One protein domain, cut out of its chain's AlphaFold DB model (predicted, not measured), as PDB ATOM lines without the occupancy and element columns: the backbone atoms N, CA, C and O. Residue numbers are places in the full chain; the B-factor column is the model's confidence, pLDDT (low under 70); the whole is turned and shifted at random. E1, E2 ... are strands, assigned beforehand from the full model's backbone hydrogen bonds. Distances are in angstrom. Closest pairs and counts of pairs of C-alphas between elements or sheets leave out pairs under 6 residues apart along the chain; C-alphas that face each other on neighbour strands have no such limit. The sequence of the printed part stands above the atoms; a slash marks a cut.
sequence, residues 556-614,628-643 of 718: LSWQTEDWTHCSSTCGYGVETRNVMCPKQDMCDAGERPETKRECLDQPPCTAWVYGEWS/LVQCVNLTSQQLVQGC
ATOM      1  N   LEU A 556      15.760 -31.587  -5.939       83.44
ATOM      2  CA  LEU A 556      15.248 -32.583  -5.010       83.44
ATOM      3  C   LEU A 556      14.878 -31.919  -3.677       83.44
ATOM      4  O   LEU A 556      15.504 -30.943  -3.259       83.44
ATOM      5  N   SER A 557      13.885 -32.479  -2.990       81.69
ATOM      6  CA  SER A 557      13.536 -32.077  -1.627       81.69
ATOM      7  C   SER A 557      14.600 -32.534  -0.628       81.69
ATOM      8  O   SER A 557      15.127 -33.646  -0.729       81.69
ATOM      9  N   TRP A 558      14.863 -31.709   0.385       86.69
ATOM     10  CA  TRP A 558      15.623 -32.123   1.562       86.69
ATOM     11  C   TRP A 558      14.879 -33.219   2.331       86.69
ATOM     12  O   TRP A 558      13.664 -33.146   2.508       86.69
ATOM     13  N   GLN A 559      15.619 -34.209   2.821       85.19
ATOM     14  CA  GLN A 559      15.121 -35.209   3.761       85.19
ATOM     15  C   GLN A 559      15.526 -34.807   5.180       85.19
ATOM     16  O   GLN A 559      16.665 -34.401   5.422       85.19
ATOM     17  N   THR A 560      14.586 -34.920   6.118       86.00
ATOM     18  CA  THR A 560      14.805 -34.618   7.534       86.00
ATOM     19  C   THR A 560      14.432 -35.818   8.382       86.00
ATOM     20  O   THR A 560      13.356 -36.379   8.191       86.00
ATOM     21  N   GLU A 561      15.286 -36.172   9.335       85.88
ATOM     22  CA  GLU A 561      14.923 -37.104  10.406       85.88
ATOM     23  C   GLU A 561      14.044 -36.400  11.457       85.88
ATOM     24  O   GLU A 561      13.916 -35.168  11.461       85.88
ATOM     25  N   ASP A 562      13.449 -37.189  12.352       88.00
ATOM     26  CA  ASP A 562      12.766 -36.677  13.540       88.00
ATOM     27  C   ASP A 562      13.729 -35.896  14.452       88.00
ATOM     28  O   ASP A 562      14.954 -36.059  14.417       88.00
ATOM     29  N   TRP A 563      13.168 -35.028  15.293       87.00
ATOM     30  CA  TRP A 563      13.945 -34.287  16.283       87.00
ATOM     31  C   TRP A 563      14.388 -35.196  17.436       87.00
ATOM     32  O   TRP A 563      13.610 -35.992  17.962       87.00
ATOM     33  N   THR A 564      15.646 -35.056  17.863       81.81
ATOM     34  CA  THR A 564      16.152 -35.693  19.084       81.81
ATOM     35  C   THR A 564      15.371 -35.212  20.303       81.81
ATOM     36  O   THR A 564      14.951 -34.059  20.353       81.81
ATOM     37  N   HIS A 565      15.301 -36.024  21.362       81.50
ATOM     38  CA  HIS A 565      14.895 -35.518  22.676       81.50
ATOM     39  C   HIS A 565      15.701 -34.266  23.072       81.50
ATOM     40  O   HIS A 565      16.869 -34.121  22.698       81.50
ATOM     41  N   CYS A 566      15.070 -33.372  23.835       82.62
ATOM     42  CA  CYS A 566      15.686 -32.124  24.270       82.62
ATOM     43  C   CYS A 566      16.997 -32.365  25.040       82.62
ATOM     44  O   CYS A 566      17.071 -33.262  25.881       82.62
ATOM     45  N   SER A 567      18.016 -31.523  24.818       81.44
ATOM     46  CA  SER A 567      19.302 -31.596  25.535       81.44
ATOM     47  C   SER A 567      19.205 -31.413  27.056       81.44
ATOM     48  O   SER A 567      20.170 -31.688  27.769       81.44
ATOM     49  N   SER A 568      18.077 -30.887  27.536       66.00
ATOM     50  CA  SER A 568      17.836 -30.452  28.910       66.00
ATOM     51  C   SER A 568      16.419 -30.858  29.321       66.00
ATOM     52  O   SER A 568      15.509 -30.805  28.502       66.00
ATOM     53  N   THR A 569      16.210 -31.226  30.589       72.38
ATOM     54  CA  THR A 569      14.876 -31.549  31.151       72.38
ATOM     55  C   THR A 569      14.275 -30.403  31.977       72.38
ATOM     56  O   THR A 569      13.301 -30.591  32.705       72.38
ATOM     57  N   CYS A 570      14.927 -29.241  31.957       70.00
ATOM     58  CA  CYS A 570      14.475 -27.981  32.532       70.00
ATOM     59  C   CYS A 570      15.267 -26.834  31.884       70.00
ATOM     60  O   CYS A 570      16.385 -27.035  31.400       70.00
ATOM     61  N   GLY A 571      14.726 -25.616  31.936       70.12
ATOM     62  CA  GLY A 571      15.388 -24.404  31.463       70.12
ATOM     63  C   GLY A 571      15.704 -24.442  29.968       70.12
ATOM     64  O   GLY A 571      14.947 -24.988  29.174       70.12
ATOM     65  N   TYR A 572      16.822 -23.831  29.578       77.81
ATOM     66  CA  TYR A 572      17.220 -23.795  28.174       77.81
ATOM     67  C   TYR A 572      17.696 -25.169  27.693       77.81
ATOM     68  O   TYR A 572      18.602 -25.771  28.279       77.81
ATOM     69  N   GLY A 573      17.127 -25.631  26.585       80.25
ATOM     70  CA  GLY A 573      17.551 -26.832  25.887       80.25
ATOM     71  C   GLY A 573      17.359 -26.688  24.385       80.25
ATOM     72  O   GLY A 573      16.566 -25.871  23.916       80.25
ATOM     73  N   VAL A 574      18.110 -27.489  23.638       83.69
ATOM     74  CA  VAL A 574      18.089 -27.525  22.176       83.69
ATOM     75  C   VAL A 574      17.829 -28.958  21.743       83.69
ATOM     76  O   VAL A 574      18.452 -29.894  22.248       83.69
ATOM     77  N   GLU A 575      16.929 -29.125  20.787       85.50
ATOM     78  CA  GLU A 575      16.751 -30.364  20.038       85.50
ATOM     79  C   GLU A 575      17.349 -30.203  18.636       85.50
ATOM     80  O   GLU A 575      17.451 -29.104  18.080       85.50
ATOM     81  N   THR A 576      17.812 -31.313  18.074       86.75
ATOM     82  CA  THR A 576      18.550 -31.343  16.809       86.75
ATOM     83  C   THR A 576      17.977 -32.418  15.899       86.75
ATOM     84  O   THR A 576      17.403 -33.381  16.392       86.75
ATOM     85  N   ARG A 577      18.126 -32.282  14.583       85.81
ATOM     86  CA  ARG A 577      17.760 -33.339  13.628       85.81
ATOM     87  C   ARG A 577      18.746 -33.396  12.476       85.81
ATOM     88  O   ARG A 577      19.363 -32.386  12.123       85.81
ATOM     89  N   ASN A 578      18.865 -34.567  11.862       84.56
ATOM     90  CA  ASN A 578      19.620 -34.703  10.629       84.56
ATOM     91  C   ASN A 578      18.847 -34.078   9.454       84.56
ATOM     92  O   ASN A 578      17.621 -34.178   9.378       84.56
ATOM     93  N   VAL A 579      19.570 -33.433   8.535       89.62
ATOM     94  CA  VAL A 579      19.016 -32.789   7.333       89.62
ATOM     95  C   VAL A 579      19.957 -33.063   6.164       89.62
ATOM     96  O   VAL A 579      21.001 -32.412   6.023       89.62
ATOM     97  N   MET A 580      19.576 -34.033   5.333       82.50
ATOM     98  CA  MET A 580      20.370 -34.562   4.223       82.50
ATOM     99  C   MET A 580      19.709 -34.255   2.877       82.50
ATOM    100  O   MET A 580      18.487 -34.259   2.748       82.50
ATOM    101  N   CYS A 581      20.521 -34.007   1.851       83.81
ATOM    102  CA  CYS A 581      20.044 -33.963   0.472       83.81
ATOM    103  C   CYS A 581      20.240 -35.352  -0.167       83.81
ATOM    104  O   CYS A 581      21.352 -35.877  -0.066       83.81
ATOM    105  N   PRO A 582      19.239 -35.949  -0.851       84.00
ATOM    106  CA  PRO A 582      19.348 -37.308  -1.406       84.00
ATOM    107  C   PRO A 582      20.466 -37.505  -2.441       84.00
ATOM    108  O   PRO A 582      20.869 -38.632  -2.720       84.00
ATOM    109  N   LYS A 583      20.965 -36.415  -3.035       78.50
ATOM    110  CA  LYS A 583      22.130 -36.402  -3.921       78.50
ATOM    111  C   LYS A 583      22.858 -35.070  -3.771       78.50
ATOM    112  O   LYS A 583      22.222 -34.025  -3.838       78.50
ATOM    113  N   GLN A 584      24.175 -35.115  -3.585       75.25
ATOM    114  CA  GLN A 584      25.005 -33.931  -3.349       75.25
ATOM    115  C   GLN A 584      24.726 -32.806  -4.369       75.25
ATOM    116  O   GLN A 584      24.627 -33.063  -5.568       75.25
ATOM    117  N   ASP A 585      24.564 -31.585  -3.853       72.06
ATOM    118  CA  ASP A 585      24.317 -30.323  -4.571       72.06
ATOM    119  C   ASP A 585      23.060 -30.273  -5.474       72.06
ATOM    120  O   ASP A 585      22.904 -29.355  -6.278       72.06
ATOM    121  N   MET A 586      22.120 -31.216  -5.305       80.69
ATOM    122  CA  MET A 586      20.853 -31.287  -6.060       80.69
ATOM    123  C   MET A 586      19.611 -30.803  -5.285       80.69
ATOM    124  O   MET A 586      18.497 -30.984  -5.776       80.69
ATOM    125  N   CYS A 587      19.768 -30.199  -4.104       82.25
ATOM    126  CA  CYS A 587      18.685 -29.573  -3.331       82.25
ATOM    127  C   CYS A 587      18.929 -28.062  -3.216       82.25
ATOM    128  O   CYS A 587      20.082 -27.639  -3.119       82.25
ATOM    129  N   ASP A 588      17.872 -27.245  -3.183       81.69
ATOM    130  CA  ASP A 588      18.031 -25.793  -3.035       81.69
ATOM    131  C   ASP A 588      18.517 -25.442  -1.620       81.69
ATOM    132  O   ASP A 588      17.853 -25.740  -0.628       81.69
ATOM    133  N   ALA A 589      19.678 -24.793  -1.521       76.06
ATOM    134  CA  ALA A 589      20.245 -24.348  -0.253       76.06
ATOM    135  C   ALA A 589      19.393 -23.275   0.454       76.06
ATOM    136  O   ALA A 589      19.490 -23.155   1.674       76.06
ATOM    137  N   GLY A 590      18.560 -22.526  -0.280       78.44
ATOM    138  CA  GLY A 590      17.614 -21.561   0.293       78.44
ATOM    139  C   GLY A 590      16.424 -22.216   1.001       78.44
ATOM    140  O   GLY A 590      15.936 -21.680   1.988       78.44
ATOM    141  N   GLU A 591      16.021 -23.408   0.557       80.75
ATOM    142  CA  GLU A 591      14.922 -24.205   1.126       80.75
ATOM    143  C   GLU A 591      15.431 -25.259   2.131       80.75
ATOM    144  O   GLU A 591      14.769 -26.268   2.383       80.75
ATOM    145  N   ARG A 592      16.646 -25.089   2.679       85.69
ATOM    146  CA  ARG A 592      17.244 -26.064   3.601       85.69
ATOM    147  C   ARG A 592      16.569 -26.009   4.981       85.69
ATOM    148  O   ARG A 592      16.705 -24.995   5.664       85.69
ATOM    149  N   PRO A 593      15.936 -27.100   5.459       85.94
ATOM    150  CA  PRO A 593      15.303 -27.118   6.774       85.94
ATOM    151  C   PRO A 593      16.294 -26.924   7.927       85.94
ATOM    152  O   PRO A 593      17.434 -27.389   7.881       85.94
ATOM    153  N   GLU A 594      15.822 -26.295   9.005       83.38
ATOM    154  CA  GLU A 594      16.588 -26.087  10.239       83.38
ATOM    155  C   GLU A 594      17.065 -27.414  10.848       83.38
ATOM    156  O   GLU A 594      16.282 -28.357  10.981       83.38
ATOM    157  N   THR A 595      18.333 -27.476  11.263       85.62
ATOM    158  CA  THR A 595      18.961 -28.647  11.915       85.62
ATOM    159  C   THR A 595      18.911 -28.601  13.444       85.62
ATOM    160  O   THR A 595      19.229 -29.596  14.097       85.62
ATOM    161  N   LYS A 596      18.550 -27.452  14.029       87.19
ATOM    162  CA  LYS A 596      18.476 -27.195  15.476       87.19
ATOM    163  C   LYS A 596      17.305 -26.260  15.770       87.19
ATOM    164  O   LYS A 596      17.154 -25.285  15.041       87.19
ATOM    165  N   ARG A 597      16.547 -26.517  16.837       87.00
ATOM    166  CA  ARG A 597      15.549 -25.582  17.387       87.00
ATOM    167  C   ARG A 597      15.569 -25.604  18.916       87.00
ATOM    168  O   ARG A 597      16.094 -26.534  19.527       87.00
ATOM    169  N   GLU A 598      15.028 -24.559  19.527       84.75
ATOM    170  CA  GLU A 598      14.927 -24.444  20.985       84.75
ATOM    171  C   GLU A 598      13.736 -25.262  21.503       84.75
ATOM    172  O   GLU A 598      12.675 -25.276  20.880       84.75
ATOM    173  N   CYS A 599      13.909 -25.943  22.637       82.75
ATOM    174  CA  CYS A 599      12.847 -26.757  23.220       82.75
ATOM    175  C   CYS A 599      11.766 -25.866  23.842       82.75
ATOM    176  O   CYS A 599      12.035 -25.110  24.778       82.75
ATOM    177  N   LEU A 600      10.534 -26.000  23.358       68.12
ATOM    178  CA  LEU A 600       9.374 -25.309  23.915       68.12
ATOM    179  C   LEU A 600       8.934 -25.955  25.248       68.12
ATOM    180  O   LEU A 600       9.198 -27.132  25.504       68.12
ATOM    181  N   ASP A 601       8.303 -25.152  26.109       63.25
ATOM    182  CA  ASP A 601       7.679 -25.535  27.389       63.25
ATOM    183  C   ASP A 601       8.539 -26.348  28.385       63.25
ATOM    184  O   ASP A 601       8.033 -27.149  29.173       63.25
ATOM    185  N   GLN A 602       9.852 -26.093  28.431       65.44
ATOM    186  CA  GLN A 602      10.700 -26.609  29.512       65.44
ATOM    187  C   GLN A 602      10.440 -25.881  30.849       65.44
ATOM    188  O   GLN A 602      10.481 -24.646  30.897       65.44
ATOM    189  N   PRO A 603      10.241 -26.603  31.972       67.88
ATOM    190  CA  PRO A 603      10.028 -25.984  33.281       67.88
ATOM    191  C   PRO A 603      11.301 -25.272  33.770       67.88
ATOM    192  O   PRO A 603      12.407 -25.707  33.446       67.88
ATOM    193  N   PRO A 604      11.213 -24.208  34.589       68.31
ATOM    194  CA  PRO A 604      12.401 -23.555  35.139       68.31
ATOM    195  C   PRO A 604      13.219 -24.528  36.006       68.31
ATOM    196  O   PRO A 604      12.657 -25.293  36.788       68.31
ATOM    197  N   CYS A 605      14.555 -24.477  35.916       74.31
ATOM    198  CA  CYS A 605      15.474 -25.309  36.714       74.31
ATOM    199  C   CYS A 605      15.548 -24.878  38.195       74.31
ATOM    200  O   CYS A 605      16.629 -24.615  38.726       74.31
ATOM    201  N   THR A 606      14.405 -24.770  38.867       77.75
ATOM    202  CA  THR A 606      14.271 -24.315  40.255       77.75
ATOM    203  C   THR A 606      13.407 -25.285  41.046       77.75
ATOM    204  O   THR A 606      12.255 -25.511  40.680       77.75
ATOM    205  N   ALA A 607      13.942 -25.837  42.134       76.00
ATOM    206  CA  ALA A 607      13.257 -26.833  42.954       76.00
ATOM    207  C   ALA A 607      13.332 -26.502  44.450       76.00
ATOM    208  O   ALA A 607      14.300 -25.906  44.928       76.00
ATOM    209  N   TRP A 608      12.315 -26.932  45.199       81.25
ATOM    210  CA  TRP A 608      12.324 -26.878  46.658       81.25
ATOM    211  C   TRP A 608      13.167 -28.018  47.232       81.25
ATOM    212  O   TRP A 608      12.783 -29.184  47.158       81.25
ATOM    213  N   VAL A 609      14.287 -27.674  47.862       72.31
ATOM    214  CA  VAL A 609      15.043 -28.585  48.728       72.31
ATOM    215  C   VAL A 609      14.649 -28.357  50.183       72.31
ATOM    216  O   VAL A 609      14.303 -27.245  50.591       72.31
ATOM    217  N   TYR A 610      14.691 -29.418  50.983       76.69
ATOM    218  CA  TYR A 610      14.339 -29.356  52.396       76.69
ATOM    219  C   TYR A 610      15.257 -30.226  53.253       76.69
ATOM    220  O   TYR A 610      15.738 -31.269  52.818       76.69
ATOM    221  N   GLY A 611      15.505 -29.772  54.481       67.31
ATOM    222  CA  GLY A 611      16.307 -30.492  55.468       67.31
ATOM    223  C   GLY A 611      15.506 -31.509  56.283       67.31
ATOM    224  O   GLY A 611      14.288 -31.644  56.143       67.31
ATOM    225  N   GLU A 612      16.206 -32.193  57.188       65.56
ATOM    226  CA  GLU A 612      15.580 -33.013  58.229       65.56
ATOM    227  C   GLU A 612      14.726 -32.165  59.189       65.56
ATOM    228  O   GLU A 612      14.932 -30.959  59.358       65.56
ATOM    229  N   TRP A 613      13.769 -32.816  59.852       78.12
ATOM    230  CA  TRP A 613      12.932 -32.189  60.872       78.12
ATOM    231  C   TRP A 613      13.705 -31.935  62.171       78.12
ATOM    232  O   TRP A 613      14.446 -32.792  62.656       78.12
ATOM    233  N   SER A 614      13.488 -30.766  62.774       67.62
ATOM    234  CA  SER A 614      14.008 -30.445  64.101       67.62
ATOM    235  C   SER A 614      13.416 -31.356  65.186       67.62
ATOM    236  O   SER A 614      12.407 -32.036  65.003       67.62
ATOM    237  N   LEU A 628      14.116 -26.668  57.572       65.38
ATOM    238  CA  LEU A 628      14.508 -25.693  56.560       65.38
ATOM    239  C   LEU A 628      13.929 -26.127  55.207       65.38
ATOM    240  O   LEU A 628      14.106 -27.279  54.818       65.38
ATOM    241  N   VAL A 629      13.257 -25.215  54.506       82.00
ATOM    242  CA  VAL A 629      12.757 -25.403  53.135       82.00
ATOM    243  C   VAL A 629      13.215 -24.201  52.324       82.00
ATOM    244  O   VAL A 629      12.969 -23.062  52.719       82.00
ATOM    245  N   GLN A 630      13.920 -24.452  51.226       79.12
ATOM    246  CA  GLN A 630      14.582 -23.433  50.419       79.12
ATOM    247  C   GLN A 630      14.424 -23.749  48.934       79.12
ATOM    248  O   GLN A 630      14.539 -24.897  48.518       79.12
ATOM    249  N   CYS A 631      14.172 -22.722  48.128       80.56
ATOM    250  CA  CYS A 631      14.188 -22.849  46.679       80.56
ATOM    251  C   CYS A 631      15.630 -22.682  46.179       80.56
ATOM    252  O   CYS A 631      16.301 -21.703  46.519       80.56
ATOM    253  N   VAL A 632      16.108 -23.636  45.383       77.88
ATOM    254  CA  VAL A 632      17.442 -23.606  44.769       77.88
ATOM    255  C   VAL A 632      17.350 -23.743  43.258       77.88
ATOM    256  O   VAL A 632      16.483 -24.437  42.730       77.88
ATOM    257  N   ASN A 633      18.278 -23.098  42.560       75.94
ATOM    258  CA  ASN A 633      18.519 -23.359  41.151       75.94
ATOM    259  C   ASN A 633      19.329 -24.663  41.022       75.94
ATOM    260  O   ASN A 633      20.406 -24.781  41.605       75.94
ATOM    261  N   LEU A 634      18.820 -25.639  40.268       62.34
ATOM    262  CA  LEU A 634      19.439 -26.964  40.134       62.34
ATOM    263  C   LEU A 634      20.780 -26.931  39.380       62.34
ATOM    264  O   LEU A 634      21.628 -27.792  39.603       62.34
ATOM    265  N   THR A 635      20.989 -25.928  38.525       59.91
ATOM    266  CA  THR A 635      22.195 -25.767  37.701       59.91
ATOM    267  C   THR A 635      23.327 -25.070  38.460       59.91
ATOM    268  O   THR A 635      24.484 -25.451  38.308       59.91
ATOM    269  N   SER A 636      23.021 -24.058  39.284       59.72
ATOM    270  CA  SER A 636      24.029 -23.291  40.043       59.72
ATOM    271  C   SER A 636      24.147 -23.669  41.523       59.72
ATOM    272  O   SER A 636      25.067 -23.204  42.190       59.72
ATOM    273  N   GLN A 637      23.218 -24.476  42.050       54.75
ATOM    274  CA  GLN A 637      23.071 -24.822  43.475       54.75
ATOM    275  C   GLN A 637      22.875 -23.606  44.408       54.75
ATOM    276  O   GLN A 637      22.978 -23.723  45.629       54.75
ATOM    277  N   GLN A 638      22.563 -22.430  43.851       59.12
ATOM    278  CA  GLN A 638      22.328 -21.202  44.610       59.12
ATOM    279  C   GLN A 638      20.866 -21.066  45.042       59.12
ATOM    280  O   GLN A 638      19.947 -21.513  44.353       59.12
ATOM    281  N   LEU A 639      20.659 -20.384  46.171       66.75
ATOM    282  CA  LEU A 639      19.344 -20.001  46.681       66.75
ATOM    283  C   LEU A 639      18.697 -18.954  45.765       66.75
ATOM    284  O   LEU A 639      19.310 -17.933  45.455       66.75
ATOM    285  N   VAL A 640      17.451 -19.193  45.355       71.44
ATOM    286  CA  VAL A 640      16.677 -18.318  44.457       71.44
ATOM    287  C   VAL A 640      15.213 -18.237  44.906       71.44
ATOM    288  O   VAL A 640      14.782 -18.997  45.763       71.44
ATOM    289  N   GLN A 641      14.431 -17.320  44.331       73.38
ATOM    290  CA  GLN A 641      13.000 -17.138  44.647       73.38
ATOM    291  C   GLN A 641      12.061 -17.624  43.519       73.38
ATOM    292  O   GLN A 641      10.911 -17.209  43.453       73.38
ATOM    293  N   GLY A 642      12.551 -18.470  42.603       67.44
ATOM    294  CA  GLY A 642      11.840 -18.842  41.367       67.44
ATOM    295  C   GLY A 642      10.865 -20.028  41.451       67.44
ATOM    296  O   GLY A 642      10.196 -20.318  40.466       67.44
ATOM    297  N   CYS A 643      10.787 -20.730  42.582       78.44
ATOM    298  CA  CYS A 643       9.917 -21.898  42.742       78.44
ATOM    299  C   CYS A 643       8.470 -21.477  43.048       78.44
ATOM    300  O   CYS A 643       8.260 -20.567  43.850       78.44
TER     301      CYS A 643
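What this domain is: This is residues 556 to 614 and 628 to 643 of the 718 residues of the protein "PLAC domain-containing protein" of Elysia chlorotica (UniProt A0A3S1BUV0). With little regular structure, this is a long, thin rod: the hairpin E1 and E2, extended by long loops, makes one part of its length, and the strand pair E3 and E4 lies farther along. The printed part has 75 residues, no named helix and strands E1, E2, E3, E4 in chain order, in two antiparallel two-stranded sheets; the class is all strand, with only 16 residues in named elements. It is extended, with a radius of gyration of the C-alphas of 20.4 A, spanning 70 by 18 by 17 A.

How they stand to each other: From Leu 556, look first at residues 559 to 560, paired antiparallel with 579 to 580. E1, residues 574 to 576, and E2, residues 596 to 598, form an antiparallel hairpin at 153 degrees; N 575 and O 597 are 3.0 A apart, within hydrogen-bond range. Farther on, E3, residues 606 to 610, and E4, residues 629 to 633, are antiparallel at 148 degrees, with N 609 and O 630 at 2.9 A. E2 and E3 are apart.

Where its parts are: Find C-alpha 574 at (18.089, -27.525, 22.176), where E1 begins its 6.6 A; E2 measures 7.1 A. E3 covers 13.1 A, and E4 covers 13.5 A to C-alpha 633 at (18.519, -23.359, 41.151).

The domain as a whole: The C-alphas farthest apart, of Met 586 and Ser 614, are 70.5 A apart. Residues 615 to 627 are cut out, leaving 8.9 A between C-alphas 614 and 628. The link E1 to E2 is long, 19 residues. Seventeen residues have pLDDT under 70, among them 600 to 604 and 634 to 639.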